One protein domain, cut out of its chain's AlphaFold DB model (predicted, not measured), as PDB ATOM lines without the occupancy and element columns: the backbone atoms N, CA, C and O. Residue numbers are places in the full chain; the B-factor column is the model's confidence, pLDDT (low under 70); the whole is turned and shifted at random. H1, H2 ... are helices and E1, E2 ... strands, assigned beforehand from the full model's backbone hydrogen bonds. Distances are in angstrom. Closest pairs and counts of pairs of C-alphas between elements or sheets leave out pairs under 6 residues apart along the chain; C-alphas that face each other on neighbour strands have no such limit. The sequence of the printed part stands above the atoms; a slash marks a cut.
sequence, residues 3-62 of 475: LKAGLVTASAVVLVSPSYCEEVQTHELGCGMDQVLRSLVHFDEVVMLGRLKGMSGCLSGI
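What this domain is: This is residues 3 to 62 of the 475 residues of the protein "Hypothetical protein" of Mantoniella antarctica (UniProt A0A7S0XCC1). A short ribbon of two parallel strands, E1 and E2, has helix H2 packed near the residues where the strands end and helix H3 near those where they begin; H1 packs on H3, and residues 45 to 51 of the long loop before E2 stick out from the body. The printed part has 60 residues, with three named helices and two named strands in the order H1, E1, H2, H3, E2; the sheet's order is E1, E2. The class is mixed, helices and strands, with 27 residues in named elements, under half of those printed. The whole is compact, with a radius of gyration of the C-alphas of 11.5 A and spans of 31, 21 and 21 A.

How they stand to each other: E1, residues 13 to 15, and E2, residues 59 to 61, are parallel neighbours, their directions 22 degrees apart. N 15 and O 60 are within hydrogen-bond range at 2.8 A, as are N 60 and O 13 at 2.9 A. H2, residues 18 to 23, comes closest to E2 with the C-alphas of Pro 18 and Gly 61, 4.0 A apart. H3, residues 34 to 41, comes closest to E2 with the C-alphas of Leu 40 and Leu 59, 5.5 A apart. E1, H2, H3 and E2 form a strand-helix-strand unit, two parallel neighbour strands with helices between them along the chain, and its crossover is right-handed. H2 and H3 are near each other, with 8 pairs of C-alphas within 10 A. H1, residues 3 to 9, touches H3 at a shallow tilt of 27 degrees, the same way; their closest C-alphas, those of Lys 4 and Val 36, are 7.5 A apart. H1 is apart from H2 and from E2. In H1 and H2 every O i to N i+4 pair is within hydrogen-bond range; in H3, 3 of 4 are.

Where its parts are: E1 measures 6.7 A from first to last C-alpha, and E2 7.1 A, ending at C-alpha 61 at (9.304, 39.680, -41.653). H3 is the longest helix by residues, 10.9 A from C-alpha 34 at (15.570, 42.644, -28.463) to C-alpha 41. H1 measures 10.0 A and begins at C-alpha 3 at (19.842, 31.411, -31.029). H2 measures 8.8 A.

The domain as a whole: The two C-alphas farthest apart, those of Ser 17 and Gly 50, are 32.9 A apart. The printed part has no cut. The links from H1 to E1 and from E1 to H2 are tight, the link from H2 to H3 is short, and the link from H3 to E2, residues 42 to 58, is long. In that link residues 45 to 51 stand free. The mean pLDDT of the printed part is 77.2, and residues 42 to 57 are under 70.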
ATOM      1  N   LEU A   3      20.661  30.494 -30.229       88.75
ATOM      2  CA  LEU A   3      19.842  31.411 -31.029       88.75
ATOM      3  C   LEU A   3      20.567  32.741 -31.268       88.75
ATOM      4  O   LEU A   3      20.610  33.225 -32.392       88.75
ATOM      5  N   LYS A   4      21.214  33.303 -30.236       87.00
ATOM      6  CA  LYS A   4      22.055  34.501 -30.392       87.00
ATOM      7  C   LYS A   4      23.186  34.280 -31.389       87.00
ATOM      8  O   LYS A   4      23.417  35.161 -32.205       87.00
ATOM      9  N   ALA A   5      23.881  33.144 -31.312       85.88
ATOM     10  CA  ALA A   5      24.943  32.817 -32.257       85.88
ATOM     11  C   ALA A   5      24.392  32.738 -33.690       85.88
ATOM     12  O   ALA A   5      24.918  33.415 -34.562       85.88
ATOM     13  N   GLY A   6      23.280  32.026 -33.902       87.38
ATOM     14  CA  GLY A   6      22.619  31.933 -35.206       87.38
ATOM     15  C   GLY A   6      22.207  33.295 -35.764       87.38
ATOM     16  O   GLY A   6      22.508  33.594 -36.915       87.38
ATOM     17  N   LEU A   7      21.602  34.154 -34.938       86.38
ATOM     18  CA  LEU A   7      21.191  35.503 -35.337       86.38
ATOM     19  C   LEU A   7      22.367  36.382 -35.782       86.38
ATOM     20  O   LEU A   7      22.208  37.142 -36.727       86.38
ATOM     21  N   VAL A   8      23.533  36.287 -35.130       83.62
ATOM     22  CA  VAL A   8      24.705  37.129 -35.457       83.62
ATOM     23  C   VAL A   8      25.626  36.533 -36.522       83.62
ATOM     24  O   VAL A   8      26.571  37.194 -36.937       83.62
ATOM     25  N   THR A   9      25.415  35.285 -36.938       82.44
ATOM     26  CA  THR A   9      26.218  34.654 -38.001       82.44
ATOM     27  C   THR A   9      25.440  34.432 -39.292       82.44
ATOM     28  O   THR A   9      26.044  34.105 -40.310       82.44
ATOM     29  N   ALA A  10      24.112  34.548 -39.262       85.00
ATOM     30  CA  ALA A  10      23.282  34.342 -40.437       85.00
ATOM     31  C   ALA A  10      23.451  35.478 -41.455       85.00
ATOM     32  O   ALA A  10      23.456  36.653 -41.096       85.00
ATOM     33  N   SER A  11      23.511  35.128 -42.741       83.06
ATOM     34  CA  SER A  11      23.514  36.116 -43.830       83.06
ATOM     35  C   SER A  11      22.171  36.843 -43.973       83.06
ATOM     36  O   SER A  11      22.124  37.956 -44.484       83.06
ATOM     37  N   ALA A  12      21.082  36.207 -43.533       86.75
ATOM     38  CA  ALA A  12      19.752  36.791 -43.415       86.75
ATOM     39  C   ALA A  12      18.971  36.095 -42.297       86.75
ATOM     40  O   ALA A  12      19.115  34.892 -42.077       86.75
ATOM     41  N   VAL A  13      18.111  36.851 -41.623       90.81
ATOM     42  CA  VAL A  13      17.183  36.375 -40.603       90.81
ATOM     43  C   VAL A  13      15.771  36.704 -41.064       90.81
ATOM     44  O   VAL A  13      15.423  37.865 -41.265       90.81
ATOM     45  N   VAL A  14      14.938  35.678 -41.217       92.38
ATOM     46  CA  VAL A  14      13.542  35.849 -41.620       92.38
ATOM     47  C   VAL A  14      12.622  35.393 -40.499       92.38
ATOM     48  O   VAL A  14      12.730  34.273 -40.004       92.38
ATOM     49  N   LEU A  15      11.715  36.278 -40.102       94.25
ATOM     50  CA  LEU A  15      10.639  36.018 -39.159       94.25
ATOM     51  C   LEU A  15       9.324  35.819 -39.914       94.25
ATOM     52  O   LEU A  15       9.141  36.328 -41.015       94.25
ATOM     53  N   VAL A  16       8.398  35.087 -39.302       94.94
ATOM     54  CA  VAL A  16       7.187  34.563 -39.962       94.94
ATOM     55  C   VAL A  16       6.034  35.566 -40.099       94.94
ATOM     56  O   VAL A  16       4.928  35.190 -40.484       94.94
ATOM     57  N   SER A  17       6.259  36.839 -39.763       95.25
ATOM     58  CA  SER A  17       5.345  37.934 -40.090       95.25
ATOM     59  C   SER A  17       6.027  39.304 -39.940       95.25
ATOM     60  O   SER A  17       6.970  39.432 -39.150       95.25
ATOM     61  N   PRO A  18       5.575  40.339 -40.676       94.69
ATOM     62  CA  PRO A  18       6.034  41.716 -40.492       94.69
ATOM     63  C   PRO A  18       5.773  42.265 -39.086       94.69
ATOM     64  O   PRO A  18       6.711  42.716 -38.434       94.69
ATOM     65  N   SER A  19       4.538  42.176 -38.579       95.69
ATOM     66  CA  SER A  19       4.217  42.700 -37.244       95.69
ATOM     67  C   SER A  19       4.972  41.955 -36.144       95.69
ATOM     68  O   SER A  19       5.459  42.575 -35.204       95.69
ATOM     69  N   TYR A  20       5.143  40.637 -36.278       95.50
ATOM     70  CA  TYR A  20       5.935  39.851 -35.337       95.50
ATOM     71  C   TYR A  20       7.405  40.273 -35.343       95.50
ATOM     72  O   TYR A  20       8.023  40.361 -34.285       95.50
ATOM     73  N   CYS A  21       7.950  40.578 -36.524       94.25
ATOM     74  CA  CYS A  21       9.307  41.089 -36.672       94.25
ATOM     75  C   CYS A  21       9.526  42.399 -35.908       94.25
ATOM     76  O   CYS A  21      10.566  42.571 -35.276       94.25
ATOM     77  N   GLU A  22       8.545  43.300 -35.919       93.00
ATOM     78  CA  GLU A  22       8.569  44.523 -35.112       93.00
ATOM     79  C   GLU A  22       8.413  44.217 -33.616       93.00
ATOM     80  O   GLU A  22       9.153  44.739 -32.785       93.00
ATOM     81  N   GLU A  23       7.477  43.335 -33.266       94.69
ATOM     82  CA  GLU A  23       7.145  42.990 -31.884       94.69
ATOM     83  C   GLU A  23       8.335  42.390 -31.125       94.69
ATOM     84  O   GLU A  23       8.630  42.837 -30.023       94.69
ATOM     85  N   VAL A  24       9.090  41.452 -31.701       93.38
ATOM     86  CA  VAL A  24      10.248  40.840 -31.008       93.38
ATOM     87  C   VAL A  24      11.433  41.782 -30.811       93.38
ATOM     88  O   VAL A  24      12.401  41.440 -30.133       93.38
ATOM     89  N   GLN A  25      11.388  42.971 -31.402       91.94
ATOM     90  CA  GLN A  25      12.376  44.011 -31.144       91.94
ATOM     91  C   GLN A  25      12.030  44.841 -29.910       91.94
ATOM     92  O   GLN A  25      12.824  45.704 -29.541       91.94
ATOM     93  N   THR A  26      10.884  44.624 -29.261       92.12
ATOM     94  CA  THR A  26      10.553  45.265 -27.984       92.12
ATOM     95  C   THR A  26      11.160  44.500 -26.813       92.12
ATOM     96  O   THR A  26      11.481  43.316 -26.916       92.12
ATOM     97  N   HIS A  27      11.328  45.170 -25.674       91.38
ATOM     98  CA  HIS A  27      11.855  44.529 -24.470       91.38
ATOM     99  C   HIS A  27      10.909  43.429 -23.955       91.38
ATOM    100  O   HIS A  27      11.355  42.389 -23.474       91.38
ATOM    101  N   GLU A  28       9.601  43.646 -24.086       89.06
ATOM    102  CA  GLU A  28       8.550  42.767 -23.580       89.06
ATOM    103  C   GLU A  28       8.471  41.443 -24.347       89.06
ATOM    104  O   GLU A  28       8.269  40.397 -23.733       89.06
ATOM    105  N   LEU A  29       8.634  41.476 -25.675       89.81
ATOM    106  CA  LEU A  29       8.455  40.303 -26.542       89.81
ATOM    107  C   LEU A  29       9.766  39.756 -27.113       89.81
ATOM    108  O   LEU A  29       9.796  38.639 -27.623       89.81
ATOM    109  N   GLY A  30      10.867  40.500 -27.000       87.81
ATOM    110  CA  GLY A  30      12.170  40.059 -27.484       87.81
ATOM    111  C   GLY A  30      12.877  39.048 -26.588       87.81
ATOM    112  O   GLY A  30      13.934  38.556 -26.971       87.81
ATOM    113  N   CYS A  31      12.343  38.721 -25.405       89.19
ATOM    114  CA  CYS A  31      12.903  37.707 -24.498       89.19
ATOM    115  C   CYS A  31      14.410  37.907 -24.204       89.19
ATOM    116  O   CYS A  31      15.181  36.946 -24.148       89.19
ATOM    117  N   GLY A  32      14.853  39.165 -24.069       90.25
ATOM    118  CA  GLY A  32      16.260  39.543 -23.863       90.25
ATOM    119  C   GLY A  32      17.147  39.512 -25.119       90.25
ATOM    120  O   GLY A  32      18.353  39.743 -25.028       90.25
ATOM    121  N   MET A  33      16.570  39.224 -26.289       90.12
ATOM    122  CA  MET A  33      17.220  39.269 -27.605       90.12
ATOM    123  C   MET A  33      16.891  40.538 -28.394       90.12
ATOM    124  O   MET A  33      17.434  40.739 -29.479       90.12
ATOM    125  N   ASP A  34      16.059  41.416 -27.843       90.38
ATOM    126  CA  ASP A  34      15.570  42.644 -28.463       90.38
ATOM    127  C   ASP A  34      16.712  43.547 -28.963       90.38
ATOM    128  O   ASP A  34      16.671  44.046 -30.085       90.38
ATOM    129  N   GLN A  35      17.791  43.690 -28.182       87.75
ATOM    130  CA  GLN A  35      18.975  44.456 -28.594       87.75
ATOM    131  C   GLN A  35      19.698  43.827 -29.791       87.75
ATOM    132  O   GLN A  35      20.143  44.543 -30.686       87.75
ATOM    133  N   VAL A  36      19.809  42.494 -29.813       88.38
ATOM    134  CA  VAL A  36      20.438  41.771 -30.926       88.38
ATOM    135  C   VAL A  36      19.577  41.925 -32.173       88.38
ATOM    136  O   VAL A  36      20.098  42.301 -33.214       88.38
ATOM    137  N   LEU A  37      18.266  41.726 -32.060       89.69
ATOM    138  CA  LEU A  37      17.330  41.857 -33.175       89.69
ATOM    139  C   LEU A  37      17.327  43.279 -33.755       89.69
ATOM    140  O   LEU A  37      17.453  43.422 -34.967       89.69
ATOM    141  N   ARG A  38      17.311  44.331 -32.921       88.00
ATOM    142  CA  ARG A  38      17.427  45.725 -33.399       88.00
ATOM    143  C   ARG A  38      18.733  45.984 -34.156       88.00
ATOM    144  O   ARG A  38      18.718  46.692 -35.161       88.00
ATOM    145  N   SER A  39      19.846  45.375 -33.728       83.19
ATOM    146  CA  SER A  39      21.137  45.509 -34.425       83.19
ATOM    147  C   SER A  39      21.155  44.884 -35.828       83.19
ATOM    148  O   SER A  39      22.002  45.245 -36.640       83.19
ATOM    149  N   LEU A  40      20.212  43.983 -36.132       81.69
ATOM    150  CA  LEU A  40      20.050  43.385 -37.462       81.69
ATOM    151  C   LEU A  40      19.189  44.248 -38.405       81.69
ATOM    152  O   LEU A  40      19.249  44.074 -39.625       81.69
ATOM    153  N   VAL A  41      18.391  45.179 -37.864       75.94
ATOM    154  CA  VAL A  41      17.530  46.081 -38.652       75.94
ATOM    155  C   VAL A  41      18.246  47.377 -39.001       75.94
ATOM    156  O   VAL A  41      18.092  47.877 -40.113       75.94
ATOM    157  N   HIS A  42      18.983  47.963 -38.056       59.44
ATOM    158  CA  HIS A  42      19.576  49.293 -38.205       59.44
ATOM    159  C   HIS A  42      21.088  49.251 -38.004       59.44
ATOM    160  O   HIS A  42      21.575  48.786 -36.973       59.44
ATOM    161  N   PHE A  43      21.822  49.846 -38.942       48.84
ATOM    162  CA  PHE A  43      23.139  50.402 -38.673       48.84
ATOM    163  C   PHE A  43      23.240  51.789 -39.311       48.84
ATOM    164  O   PHE A  43      23.302  51.920 -40.532       48.84
ATOM    165  N   ASP A  44      23.248  52.813 -38.458       40.28
ATOM    166  CA  ASP A  44      23.803  54.126 -38.784       40.28
ATOM    167  C   ASP A  44      25.321  53.981 -38.966       40.28
ATOM    168  O   ASP A  44      25.982  53.292 -38.191       40.28
ATOM    169  N   GLU A  45      25.888  54.662 -39.960       38.59
ATOM    170  CA  GLU A  45      27.302  54.628 -40.385       38.59
ATOM    171  C   GLU A  45      28.374  54.893 -39.291       38.59
ATOM    172  O   GLU A  45      29.567  54.876 -39.593       38.59
ATOM    173  N   VAL A  46      28.025  55.121 -38.017       38.28
ATOM    174  CA  VAL A  46      28.933  55.716 -37.014       38.28
ATOM    175  C   VAL A  46      29.117  54.871 -35.742       38.28
ATOM    176  O   VAL A  46      29.158  55.394 -34.633       38.28
ATOM    177  N   VAL A  47      29.329  53.558 -35.868       38.97
ATOM    178  CA  VAL A  47      29.990  52.781 -34.795       38.97
ATOM    179  C   VAL A  47      31.202  52.040 -35.355       38.97
ATOM    180  O   VAL A  47      31.189  50.847 -35.654       38.97
ATOM    181  N   MET A  48      32.297  52.792 -35.464       37.25
ATOM    182  CA  MET A  48      33.664  52.288 -35.585       37.25
ATOM    183  C   MET A  48      34.098  51.628 -34.264       37.25
ATOM    184  O   MET A  48      34.876  52.179 -33.494       37.25
ATOM    185  N   LEU A  49      33.610  50.414 -34.009       39.38
ATOM    186  CA  LEU A  49      34.235  49.464 -33.080       39.38
ATOM    187  C   LEU A  49      34.580  48.179 -33.838       39.38
ATOM    188  O   LEU A  49      34.053  47.111 -33.561       39.38
ATOM    189  N   GLY A  50      35.442  48.322 -34.847       37.16
ATOM    190  CA  GLY A  50      36.495  47.389 -35.279       37.16
ATOM    191  C   GLY A  50      36.289  45.867 -35.390       37.16
ATOM    192  O   GLY A  50      37.276  45.206 -35.699       37.16
ATOM    193  N   ARG A  51      35.115  45.262 -35.158       39.06
ATOM    194  CA  ARG A  51      34.967  43.789 -35.168       39.06
ATOM    195  C   ARG A  51      33.682  43.193 -35.743       39.06
ATOM    196  O   ARG A  51      33.627  41.975 -35.837       39.06
ATOM    197  N   LEU A  52      32.703  43.972 -36.202       41.78
ATOM    198  CA  LEU A  52      31.538  43.425 -36.918       41.78
ATOM    199  C   LEU A  52      31.158  44.348 -38.082       41.78
ATOM    200  O   LEU A  52      30.370  45.275 -37.936       41.78
ATOM    201  N   LYS A  53      31.775  44.123 -39.246       40.78
ATOM    202  CA  LYS A  53      31.342  44.719 -40.516       40.78
ATOM    203  C   LYS A  53      30.197  43.864 -41.081       40.78
ATOM    204  O   LYS A  53      30.434  42.702 -41.381       40.78
ATOM    205  N   GLY A  54      29.018  44.462 -41.286       45.53
ATOM    206  CA  GLY A  54      28.099  44.079 -42.373       45.53
ATOM    207  C   GLY A  54      26.912  43.154 -42.063       45.53
ATOM    208  O   GLY A  54      26.814  42.106 -42.685       45.53
ATOM    209  N   MET A  55      25.973  43.550 -41.194       52.28
ATOM    210  CA  MET A  55      24.688  42.824 -41.037       52.28
ATOM    211  C   MET A  55      23.438  43.726 -41.014       52.28
ATOM    212  O   MET A  55      22.354  43.274 -40.658       52.28
ATOM    213  N   SER A  56      23.557  45.004 -41.383       53.34
ATOM    214  CA  SER A  56      22.392  45.897 -41.457       53.34
ATOM    215  C   SER A  56      21.448  45.468 -42.580       53.34
ATOM    216  O   SER A  56      21.907  45.212 -43.693       53.34
ATOM    217  N   GLY A  57      20.141  45.431 -42.309       61.34
ATOM    218  CA  GLY A  57      19.121  45.066 -43.297       61.34
ATOM    219  C   GLY A  57      18.965  43.560 -43.519       61.34
ATOM    220  O   GLY A  57      18.341  43.157 -44.496       61.34
ATOM    221  N   CYS A  58      19.515  42.725 -42.632       75.81
ATOM    222  CA  CYS A  58      19.414  41.270 -42.755       75.81
ATOM    223  C   CYS A  58      18.168  40.683 -42.069       75.81
ATOM    224  O   CYS A  58      17.833  39.532 -42.336       75.81
ATOM    225  N   LEU A  59      17.468  41.447 -41.215       85.38
ATOM    226  CA  LEU A  59      16.217  41.017 -40.581       85.38
ATOM    227  C   LEU A  59      15.001  41.398 -41.437       85.38
ATOM    228  O   LEU A  59      14.808  42.563 -41.776       85.38
ATOM    229  N   SER A  60      14.155  40.421 -41.756       89.25
ATOM    230  CA  SER A  60      12.916  40.614 -42.519       89.25
ATOM    231  C   SER A  60      11.752  39.852 -41.895       89.25
ATOM    232  O   SER A  60      11.940  38.782 -41.326       89.25
ATOM    233  N   GLY A  61      10.535  40.380 -42.023       92.50
ATOM    234  CA  GLY A  61       9.304  39.680 -41.653       92.50
ATOM    235  C   GLY A  61       8.517  39.283 -42.898       92.50
ATOM    236  O   GLY A  61       8.083  40.153 -43.651       92.50
ATOM    237  N   ILE A  62       8.314  37.987 -43.119       93.94
ATOM    238  CA  ILE A  62       7.538  37.448 -44.239       93.94
ATOM    239  C   ILE A  62       6.382  36.641 -43.667       93.94
ATOM    240  O   ILE A  62       6.587  35.627 -43.012       93.94
TER     241      ILE A  62